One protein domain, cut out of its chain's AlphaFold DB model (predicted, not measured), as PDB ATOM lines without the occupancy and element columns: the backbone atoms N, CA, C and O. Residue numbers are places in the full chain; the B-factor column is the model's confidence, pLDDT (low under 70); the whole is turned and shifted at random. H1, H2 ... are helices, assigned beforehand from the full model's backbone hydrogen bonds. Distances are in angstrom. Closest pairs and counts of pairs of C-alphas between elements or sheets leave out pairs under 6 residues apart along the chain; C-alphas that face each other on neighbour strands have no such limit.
ATOM      1  N   GLY A 177     158.165 128.374 136.183       86.88
ATOM      2  CA  GLY A 177     157.346 129.197 137.073       86.88
ATOM      3  C   GLY A 177     157.105 130.570 136.442       86.88
ATOM      4  O   GLY A 177     156.645 130.655 135.309       86.88
ATOM      5  N   GLN A 178     157.473 131.641 137.146       90.62
ATOM      6  CA  GLN A 178     157.378 133.015 136.630       90.62
ATOM      7  C   GLN A 178     158.639 133.472 135.862       90.62
ATOM      8  O   GLN A 178     158.707 134.593 135.355       90.62
ATOM      9  N   ILE A 179     159.674 132.630 135.773       92.19
ATOM     10  CA  ILE A 179     160.948 132.968 135.133       92.19
ATOM     11  C   ILE A 179     160.925 132.477 133.683       92.19
ATOM     12  O   ILE A 179     161.136 131.297 133.415       92.19
ATOM     13  N   THR A 180     160.729 133.385 132.730       92.25
ATOM     14  CA  THR A 180     160.929 133.112 131.303       92.25
ATOM     15  C   THR A 180     162.384 133.361 130.945       92.25
ATOM     16  O   THR A 180     162.870 134.494 130.952       92.25
ATOM     17  N   LEU A 181     163.102 132.290 130.631       84.56
ATOM     18  CA  LEU A 181     164.486 132.370 130.200       84.56
ATOM     19  C   LEU A 181     164.568 132.993 128.796       84.56
ATOM     20  O   LEU A 181     163.713 132.744 127.942       84.56
ATOM     21  N   PRO A 182     165.616 133.779 128.511       80.69
ATOM     22  CA  PRO A 182     165.866 134.284 127.166       80.69
ATOM     23  C   PRO A 182     166.135 133.109 126.215       80.69
ATOM     24  O   PRO A 182     166.516 132.032 126.659       80.69
ATOM     25  N   LYS A 183     166.037 133.318 124.894       71.50
ATOM     26  CA  LYS A 183     166.267 132.265 123.871       71.50
ATOM     27  C   LYS A 183     167.644 131.580 123.943       71.50
ATOM     28  O   LYS A 183     167.855 130.530 123.357       71.50
ATOM     29  N   ARG A 184     168.614 132.179 124.642       67.56
ATOM     30  CA  ARG A 184     169.922 131.554 124.923       67.56
ATOM     31  C   ARG A 184     169.922 130.644 126.164       67.56
ATOM     32  O   ARG A 184     170.931 130.008 126.439       67.56
ATOM     33  N   GLY A 185     168.832 130.613 126.932       74.06
ATOM     34  CA  GLY A 185     168.587 129.702 128.053       74.06
ATOM     35  C   GLY A 185     169.061 130.152 129.441       74.06
ATOM     36  O   GLY A 185     169.075 129.325 130.348       74.06
ATOM     37  N   TYR A 186     169.493 131.406 129.637       85.38
ATOM     38  CA  TYR A 186     169.962 131.906 130.942       85.38
ATOM     39  C   TYR A 186     170.082 133.437 131.008       85.38
ATOM     40  O   TYR A 186     170.363 134.091 129.996       85.38
ATOM     41  N   PHE A 187     169.959 133.980 132.220       90.75
ATOM     42  CA  PHE A 187     170.308 135.365 132.551       90.75
ATOM     43  C   PHE A 187     171.760 135.496 133.040       90.75
ATOM     44  O   PHE A 187     172.234 134.633 133.780       90.75
ATOM     45  N   ASN A 188     172.456 136.559 132.628       88.88
ATOM     46  CA  ASN A 188     173.820 136.935 133.009       88.88
ATOM     47  C   ASN A 188     174.045 138.454 132.818       88.88
ATOM     48  O   ASN A 188     173.133 139.183 132.432       88.88
ATOM     49  N   LYS A 189     175.269 138.933 133.086       89.31
ATOM     50  CA  LYS A 189     175.676 140.342 133.037       89.31
ATOM     51  C   LYS A 189     175.090 141.090 131.838       89.31
ATOM     52  O   LYS A 189     175.326 140.708 130.695       89.31
ATOM     53  N   GLY A 190     174.406 142.195 132.123       84.69
ATOM     54  CA  GLY A 190     173.862 143.105 131.114       84.69
ATOM     55  C   GLY A 190     172.431 142.793 130.683       84.69
ATOM     56  O   GLY A 190     171.821 143.614 130.002       84.69
ATOM     57  N   ASP A 191     171.863 141.664 131.107       90.31
ATOM     58  CA  ASP A 191     170.475 141.350 130.793       90.31
ATOM     59  C   ASP A 191     169.481 142.263 131.491       90.31
ATOM     60  O   ASP A 191     169.654 142.627 132.653       90.31
ATOM     61  N   ARG A 192     168.400 142.571 130.773       96.50
ATOM     62  CA  ARG A 192     167.283 143.367 131.272       96.50
ATOM     63  C   ARG A 192     165.977 142.663 130.947       96.50
ATOM     64  O   ARG A 192     165.671 142.468 129.773       96.50
ATOM     65  N   ALA A 193     165.232 142.239 131.964       94.00
ATOM     66  CA  ALA A 193     163.939 141.579 131.767       94.00
ATOM     67  C   ALA A 193     163.086 141.576 133.040       94.00
ATOM     68  O   ALA A 193     163.608 141.607 134.155       94.00
ATOM     69  N   GLY A 194     161.768 141.408 132.883       95.94
ATOM     70  CA  GLY A 194     160.861 141.167 134.012       95.94
ATOM     71  C   GLY A 194     161.263 139.941 134.841       95.94
ATOM     72  O   GLY A 194     161.257 139.988 136.066       95.94
ATOM     73  N   SER A 195     161.745 138.873 134.199       96.12
ATOM     74  CA  SER A 195     162.244 137.699 134.924       96.12
ATOM     75  C   SER A 195     163.531 137.958 135.714       96.12
ATOM     76  O   SER A 195     163.754 137.280 136.713       96.12
ATOM     77  N   VAL A 196     164.339 138.967 135.357       97.81
ATOM     78  CA  VAL A 196     165.463 139.401 136.209       97.81
ATOM     79  C   VAL A 196     164.940 140.032 137.499       97.81
ATOM     80  O   VAL A 196     165.478 139.731 138.560       97.81
ATOM     81  N   LYS A 197     163.848 140.812 137.444       98.19
ATOM     82  CA  LYS A 197     163.196 141.342 138.657       98.19
ATOM     83  C   LYS A 197     162.726 140.211 139.568       98.19
ATOM     84  O   LYS A 197     162.955 140.247 140.771       98.19
ATOM     85  N   ILE A 198     162.118 139.175 138.996       97.12
ATOM     86  CA  ILE A 198     161.658 138.002 139.754       97.12
ATOM     87  C   ILE A 198     162.842 137.300 140.431       97.12
ATOM     88  O   ILE A 198     162.795 137.027 141.628       97.12
ATOM     89  N   ILE A 199     163.935 137.081 139.697       97.62
ATOM     90  CA  ILE A 199     165.165 136.497 140.243       97.62
ATOM     91  C   ILE A 199     165.721 137.351 141.387       97.62
ATOM     92  O   ILE A 199     165.994 136.821 142.459       97.62
ATOM     93  N   GLN A 200     165.880 138.661 141.191       98.38
ATOM     94  CA  GLN A 200     166.396 139.570 142.219       98.38
ATOM     95  C   GLN A 200     165.497 139.594 143.460       98.38
ATOM     96  O   GLN A 200     166.010 139.584 144.577       98.38
ATOM     97  N   LYS A 201     164.171 139.570 143.276       98.00
ATOM     98  CA  LYS A 201     163.199 139.473 144.370       98.00
ATOM     99  C   LYS A 201     163.415 138.195 145.182       98.00
ATOM    100  O   LYS A 201     163.623 138.281 146.386       98.00
ATOM    101  N   TYR A 202     163.456 137.039 144.525       97.56
ATOM    102  CA  TYR A 202     163.689 135.755 145.190       97.56
ATOM    103  C   TYR A 202     165.048 135.682 145.893       97.56
ATOM    104  O   TYR A 202     165.147 135.184 147.012       97.56
ATOM    105  N   LEU A 203     166.110 136.207 145.277       98.06
ATOM    106  CA  LEU A 203     167.429 136.276 145.907       98.06
ATOM    107  C   LEU A 203     167.403 137.147 147.166       98.06
ATOM    108  O   LEU A 203     167.945 136.740 148.192       98.06
ATOM    109  N   LYS A 204     166.746 138.309 147.100       97.62
ATOM    110  CA  LYS A 204     166.583 139.214 148.239       97.62
ATOM    111  C   LYS A 204     165.782 138.560 149.369       97.62
ATOM    112  O   LYS A 204     166.206 138.638 150.516       97.62
ATOM    113  N   GLU A 205     164.683 137.874 149.054       96.25
ATOM    114  CA  GLU A 205     163.862 137.130 150.030       96.25
ATOM    115  C   GLU A 205     164.634 135.977 150.693       96.25
ATOM    116  O   GLU A 205     164.425 135.685 151.866       96.25
ATOM    117  N   LEU A 206     165.592 135.370 149.987       96.62
ATOM    118  CA  LEU A 206     166.514 134.374 150.547       96.62
ATOM    119  C   LEU A 206     167.662 134.966 151.386       96.62
ATOM    120  O   LEU A 206     168.497 134.206 151.890       96.62
ATOM    121  N   GLY A 207     167.725 136.294 151.519       97.12
ATOM    122  CA  GLY A 207     168.752 137.015 152.274       97.12
ATOM    123  C   GLY A 207     170.026 137.330 151.486       97.12
ATOM    124  O   GLY A 207     171.028 137.722 152.082       97.12
ATOM    125  N   PHE A 208     170.034 137.167 150.160       97.81
ATOM    126  CA  PHE A 208     171.184 137.535 149.333       97.81
ATOM    127  C   PHE A 208     171.132 139.013 148.937       97.81
ATOM    128  O   PHE A 208     170.114 139.519 148.460       97.81
ATOM    129  N   ASN A 209     172.259 139.710 149.084       96.69
ATOM    130  CA  ASN A 209     172.366 141.123 148.731       96.69
ATOM    131  C   ASN A 209     172.462 141.303 147.206       96.69
ATOM    132  O   ASN A 209     173.491 140.998 146.605       96.69
ATOM    133  N   VAL A 210     171.403 141.836 146.591       95.94
ATOM    134  CA  VAL A 210     171.329 142.131 145.144       95.94
ATOM    135  C   VAL A 210     171.870 143.516 144.758       95.94
ATOM    136  O   VAL A 210     171.804 143.891 143.590       95.94
ATOM    137  N   GLY A 211     172.463 144.247 145.707       92.69
ATOM    138  CA  GLY A 211     173.103 145.546 145.500       92.69
ATOM    139  C   GLY A 211     172.192 146.740 145.784       92.69
ATOM    140  O   GLY A 211     171.004 146.598 146.077       92.69
ATOM    141  N   ARG A 212     172.767 147.945 145.670       93.19
ATOM    142  CA  ARG A 212     172.115 149.213 146.056       93.19
ATOM    143  C   ARG A 212     170.829 149.524 145.284       93.19
ATOM    144  O   ARG A 212     169.956 150.203 145.804       93.19
ATOM    145  N   TYR A 213     170.725 149.034 144.049       91.81
ATOM    146  CA  TYR A 213     169.575 149.277 143.172       91.81
ATOM    147  C   TYR A 213     168.424 148.286 143.397       91.81
ATOM    148  O   TYR A 213     167.337 148.465 142.854       91.81
ATOM    149  N   GLY A 214     168.625 147.254 144.224       94.44
ATOM    150  CA  GLY A 214     167.566 146.323 144.595       94.44
ATOM    151  C   GLY A 214     167.038 145.499 143.416       94.44
ATOM    152  O   GLY A 214     167.781 144.774 142.761       94.44
ATOM    153  N   VAL A 215     165.721 145.560 143.204       97.19
ATOM    154  CA  VAL A 215     164.986 144.781 142.193       97.19
ATOM    155  C   VAL A 215     164.717 145.663 140.967       97.19
ATOM    156  O   VAL A 215     163.588 146.071 140.694       97.19
ATOM    157  N   ASP A 216     165.777 146.006 140.242       96.94
ATOM    158  CA  ASP A 216     165.733 146.922 139.093       96.94
ATOM    159  C   ASP A 216     165.485 146.212 137.749       96.94
ATOM    160  O   ASP A 216     165.114 146.839 136.755       96.94
ATOM    161  N   GLY A 217     165.619 144.886 137.710       97.19
ATOM    162  CA  GLY A 217     165.495 144.082 136.500       97.19
ATOM    163  C   GLY A 217     166.734 144.094 135.617       97.19
ATOM    164  O   GLY A 217     166.650 143.610 134.489       97.19
ATOM    165  N   VAL A 218     167.861 144.620 136.106       97.75
ATOM    166  CA  VAL A 218     169.155 144.643 135.424       97.75
ATOM    167  C   VAL A 218     170.090 143.638 136.080       97.75
ATOM    168  O   VAL A 218     170.421 143.720 137.258       97.75
ATOM    169  N   TYR A 219     170.587 142.689 135.298       95.62
ATOM    170  CA  TYR A 219     171.499 141.668 135.793       95.62
ATOM    171  C   TYR A 219     172.919 142.247 135.904       95.62
ATOM    172  O   TYR A 219     173.769 142.069 135.028       95.62
ATOM    173  N   GLY A 220     173.157 143.026 136.959       94.00
ATOM    174  CA  GLY A 220     174.418 143.715 137.235       94.00
ATOM    175  C   GLY A 220     175.445 142.869 137.994       94.00
ATOM    176  O   GLY A 220     175.225 141.696 138.304       94.00
ATOM    177  N   SER A 221     176.582 143.480 138.339       91.94
ATOM    178  CA  SER A 221     177.649 142.837 139.124       91.94
ATOM    179  C   SER A 221     177.172 142.319 140.477       91.94
ATOM    180  O   SER A 221     177.608 141.253 140.904       91.94
ATOM    181  N   ASP A 222     176.267 143.036 141.140       96.38
ATOM    182  CA  ASP A 222     175.768 142.628 142.454       96.38
ATOM    183  C   ASP A 222     174.739 141.498 142.348       96.38
ATOM    184  O   ASP A 222     174.793 140.554 143.132       96.38
ATOM    185  N   THR A 223     173.911 141.479 141.296       97.44
ATOM    186  CA  THR A 223     173.063 140.314 140.987       97.44
ATOM    187  C   THR A 223     173.909 139.067 140.704       97.44
ATOM    188  O   THR A 223     173.599 137.995 141.214       97.44
ATOM    189  N   ILE A 224     175.029 139.191 139.976       94.88
ATOM    190  CA  ILE A 224     175.970 138.074 139.756       94.88
ATOM    191  C   ILE A 224     176.530 137.555 141.086       94.88
ATOM    192  O   ILE A 224     176.587 136.341 141.296       94.88
ATOM    193  N   LYS A 225     176.949 138.450 141.993       95.50
ATOM    194  CA  LYS A 225     177.448 138.067 143.325       95.50
ATOM    195  C   LYS A 225     176.366 137.333 144.125       95.50
ATOM    196  O   LYS A 225     176.645 136.247 144.633       95.50
ATOM    197  N   ALA A 226     175.143 137.865 144.165       97.88
ATOM    198  CA  ALA A 226     174.001 137.239 144.832       97.88
ATOM    199  C   ALA A 226     173.694 135.847 144.262       97.88
ATOM    200  O   ALA A 226     173.532 134.885 145.010       97.88
ATOM    201  N   VAL A 227     173.692 135.701 142.933       96.94
ATOM    202  CA  VAL A 227     173.446 134.411 142.270       96.94
ATOM    203  C   VAL A 227     174.548 133.406 142.582       96.94
ATOM    204  O   VAL A 227     174.239 132.248 142.842       96.94
ATOM    205  N   ARG A 228     175.819 133.818 142.638       90.38
ATOM    206  CA  ARG A 228     176.912 132.922 143.056       90.38
ATOM    207  C   ARG A 228     176.752 132.455 144.501       90.38
ATOM    208  O   ARG A 228     176.995 131.284 144.784       90.38
ATOM    209  N   GLN A 229     176.328 133.335 145.406       96.69
ATOM    210  CA  GLN A 229     176.041 132.968 146.797       96.69
ATOM    211  C   GLN A 229     174.857 131.995 146.891       96.69
ATOM    212  O   GLN A 229     174.955 130.985 147.588       96.69
ATOM    213  N   PHE A 230     173.785 132.241 146.135       97.12
ATOM    214  CA  PHE A 230     172.647 131.331 145.998       97.12
ATOM    215  C   PHE A 230     173.070 129.959 145.474       97.12
ATOM    216  O   PHE A 230     172.803 128.940 146.108       97.12
ATOM    217  N   GLN A 231     173.793 129.926 144.356       94.75
ATOM    218  CA  GLN A 231     174.296 128.692 143.765       94.75
ATOM    219  C   GLN A 231     175.177 127.926 144.758       94.75
ATOM    220  O   GLN A 231     174.994 126.723 144.925       94.75
ATOM    221  N   LYS A 232     176.052 128.624 145.497       89.88
ATOM    222  CA  LYS A 232     176.871 128.028 146.561       89.88
ATOM    223  C   LYS A 232     176.007 127.416 147.671       89.88
ATOM    224  O   LYS A 232     176.229 126.264 148.031       89.88
ATOM    225  N   LYS A 233     175.016 128.155 148.190       96.56
ATOM    226  CA  LYS A 233     174.127 127.704 149.281       96.56
ATOM    227  C   LYS A 233     173.350 126.443 148.903       96.56
ATOM    228  O   LYS A 233     173.247 125.526 149.709       96.56
ATOM    229  N   TYR A 234     172.834 126.384 147.678       90.19
ATOM    230  CA  TYR A 234     172.001 125.275 147.208       90.19
ATOM    231  C   TYR A 234     172.770 124.205 146.428       90.19
ATOM    232  O   TYR A 234     172.144 123.377 145.771       90.19
ATOM    233  N   LYS A 235     174.110 124.196 146.523       89.62
ATOM    234  CA  LYS A 235     174.996 123.214 145.873       89.62
ATOM    235  C   LYS A 235     174.773 123.106 144.357       89.62
ATOM    236  O   LYS A 235     174.956 122.045 143.768       89.62
ATOM    237  N   LEU A 236     174.392 124.217 143.735       80.69
ATOM    238  CA  LEU A 236     174.293 124.352 142.289       80.69
ATOM    239  C   LEU A 236     175.654 124.756 141.721       80.69
ATOM    240  O   LEU A 236     176.559 125.204 142.433       80.69
ATOM    241  N   LYS A 237     175.782 124.686 140.400       79.44
ATOM    242  CA  LYS A 237     176.953 125.218 139.708       79.44
ATOM    243  C   LYS A 237     177.111 126.728 139.961       79.44
ATOM    244  O   LYS A 237     176.233 127.502 139.605       79.44
ATOM    245  N   ILE A 238     178.257 127.147 140.507       86.38
ATOM    246  CA  ILE A 238     178.564 128.546 140.862       86.38
ATOM    247  C   ILE A 238     179.149 129.298 139.653       86.38
ATOM    248  O   ILE A 238     180.356 129.521 139.565       86.38
ATOM    249  N   ASP A 239     178.315 129.677 138.686       75.75
ATOM    250  CA  ASP A 239     178.736 130.446 137.501       75.75
ATOM    251  C   ASP A 239     178.197 131.884 137.452       75.75
ATOM    252  O   ASP A 239     178.641 132.680 136.623       75.75
ATOM    253  N   GLY A 240     177.323 132.259 138.389       86.38
ATOM    254  CA  GLY A 240     176.711 133.583 138.442       86.38
ATOM    255  C   GLY A 240     175.725 133.839 137.306       86.38
ATOM    256  O   GLY A 240     175.501 134.994 136.970       86.38
ATOM    257  N   SER A 241     175.195 132.779 136.689       89.69
ATOM    258  CA  SER A 241     174.150 132.822 135.668       89.69
ATOM    259  C   SER A 241     172.899 132.084 136.146       89.69
ATOM    260  O   SER A 241     172.988 131.006 136.728       89.69
ATOM    261  N   VAL A 242     171.707 132.602 135.847       90.19
ATOM    262  CA  VAL A 242     170.454 131.873 136.128       90.19
ATOM    263  C   VAL A 242     169.977 131.173 134.864       90.19
ATOM    264  O   VAL A 242     169.329 131.788 134.021       90.19
ATOM    265  N   GLY A 243     170.342 129.895 134.722       85.69
ATOM    266  CA  GLY A 243     169.792 128.972 133.720       85.69
ATOM    267  C   GLY A 243     168.696 128.066 134.293       85.69
ATOM    268  O   GLY A 243     168.224 128.295 135.402       85.69
ATOM    269  N   VAL A 244     168.322 127.014 133.557       80.31
ATOM    270  CA  VAL A 244     167.216 126.093 133.905       80.31
ATOM    271  C   VAL A 244     167.307 125.544 135.331       80.31
ATOM    272  O   VAL A 244     166.330 125.593 136.064       80.31
ATOM    273  N   GLU A 245     168.474 125.051 135.746       81.44
ATOM    274  CA  GLU A 245     168.655 124.437 137.070       81.44
ATOM    275  C   GLU A 245     168.458 125.448 138.210       81.44
ATOM    276  O   GLU A 245     167.692 125.207 139.139       81.44
ATOM    277  N   ALA A 246     169.085 126.622 138.100       90.06
ATOM    278  CA  ALA A 246     168.925 127.699 139.073       90.06
ATOM    279  C   ALA A 246     167.491 128.249 139.087       90.06
ATOM    280  O   ALA A 246     166.952 128.512 140.158       90.06
ATOM    281  N   ALA A 247     166.857 128.382 137.918       92.56
ATOM    282  CA  ALA A 247     165.469 128.817 137.803       92.56
ATOM    283  C   ALA A 247     164.493 127.802 138.420       92.56
ATOM    284  O   ALA A 247     163.595 128.211 139.149       92.56
ATOM    285  N   ASN A 248     164.696 126.497 138.201       85.81
ATOM    286  CA  ASN A 248     163.918 125.444 138.860       85.81
ATOM    287  C   ASN A 248     164.122 125.492 140.370       85.81
ATOM    288  O   ASN A 248     163.150 125.479 141.109       85.81
ATOM    289  N   LYS A 249     165.363 125.652 140.843       93.69
ATOM    290  CA  LYS A 249     165.606 125.729 142.283       93.69
ATOM    291  C   LYS A 249     164.915 126.932 142.927       93.69
ATOM    292  O   LYS A 249     164.351 126.788 144.005       93.69
ATOM    293  N   LEU A 250     164.935 128.097 142.273       95.31
ATOM    294  CA  LEU A 250     164.173 129.268 142.718       95.31
ATOM    295  C   LEU A 250     162.664 128.981 142.705       95.31
ATOM    296  O   LEU A 250     161.993 129.241 143.696       95.31
ATOM    297  N   LYS A 251     162.137 128.392 141.624       92.62
ATOM    298  CA  LYS A 251     160.732 127.979 141.518       92.62
ATOM    299  C   LYS A 251     160.331 127.038 142.658       92.62
ATOM    300  O   LYS A 251     159.310 127.283 143.276       92.62
ATOM    301  N   ASP A 252     161.118 126.009 142.950       90.38
ATOM    302  CA  ASP A 252     160.792 125.004 143.967       90.38
ATOM    303  C   ASP A 252     160.792 125.600 145.384       90.38
ATOM    304  O   ASP A 252     160.000 125.197 146.226       90.38
ATOM    305  N   ILE A 253     161.669 126.575 145.650       93.44
ATOM    306  CA  ILE A 253     161.707 127.303 146.929       93.44
ATOM    307  C   ILE A 253     160.474 128.203 147.089       93.44
ATOM    308  O   ILE A 253     159.937 128.315 148.187       93.44
ATOM    309  N   PHE A 254     160.053 128.866 146.009       88.81
ATOM    310  CA  PHE A 254     159.017 129.904 146.030       88.81
ATOM    311  C   PHE A 254     157.664 129.452 145.474       88.81
ATOM    312  O   PHE A 254     156.752 130.266 145.300       88.81
ATOM    313  N   GLN A 255     157.500 128.160 145.196       78.50
ATOM    314  CA  GLN A 255     156.216 127.606 144.812       78.50
ATOM    315  C   GLN A 255     155.275 127.656 146.018       78.50
ATOM    316  O   GLN A 255     155.462 126.949 147.006       78.50
TER     317      GLN A 255
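AT A GLANCE: This is residues 177 to 255 of the 301 residues of the protein "N-acetylmuramoyl-L-alanine amidase" of Senegalia massiliensis (UniProt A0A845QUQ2). Three short helices, set at large angles to one another with their centres at the corners of a triangle, make a small compact body, and long loops complete it. H1 and H2 cross at a steep tilt, H3 makes the third corner, and a short antiparallel pairing of residues 186 to 187 with 242 to 243 ties the stretch before H1 to the link between H2 and H3. The printed part has 79 residues with three named helices, in the order H1, H2, H3, and no named strand. The class is all helix, though under half of the residues, 36 of 79, are in named elements. The whole is compact, with a radius of gyration of the C-alphas of 10.8 A, and rounded, with spans of 27 by 25 by 23 A.

HOW THE PARTS SIT: The printed part begins with residues 177 to 193, a stretch with no named element. H1, residues 194 to 205, touches H2, residues 221 to 233, with residues 200 to 203 alone. The closest C-alphas of these two are those of Leu 203 and Ala 226, 6.7 A apart. They run the same way at a steep tilt of 57 degrees. H1 only just touches H3, residues 244 to 254, with 3 pairs of C-alphas within 8 A and with residues 199 to 202 of H1 alone. Their closest C-alphas, those of Tyr 202 and Leu 250, are 7.0 A apart, and the two run the same way at a steep tilt of 55 degrees. H2 and H3 are close but not clearly touching, the closest C-alphas, those of Gln 231 and Ala 246, being 7.2 A apart. Their lines are about perpendicular, at 76 degrees. In H1, H2 and H3 every O i to N i+4 pair is within hydrogen-bond range.

IN THESE COORDINATES: H1, Gly 194 to Glu 205, begins at C-alpha 194, (160.861, 141.167, 134.012), and is 16.8 A from first to last C-alpha. H2, Ser 221 to Lys 233, is the longest helix by residues and measures 18.6 A; C-alpha 221 is at (177.649, 142.837, 139.124). H3, Val 244 to Phe 254, measures 15.1 A and ends at C-alpha 254, (159.017, 129.904, 146.030).

THE WHOLE: The two C-alphas farthest apart, those of Lys 183 and Gly 207, are 28.9 A apart, while the first and last printed C-alphas, of Gly 177 and Gln 255, are 8.0 A apart. The printed part has no cut. The link from H1 to H2, 15 residues, is long; that from H2 to H3, 10 residues, is short. The mean pLDDT of the printed part is 91.4, and residue 184 is under 70.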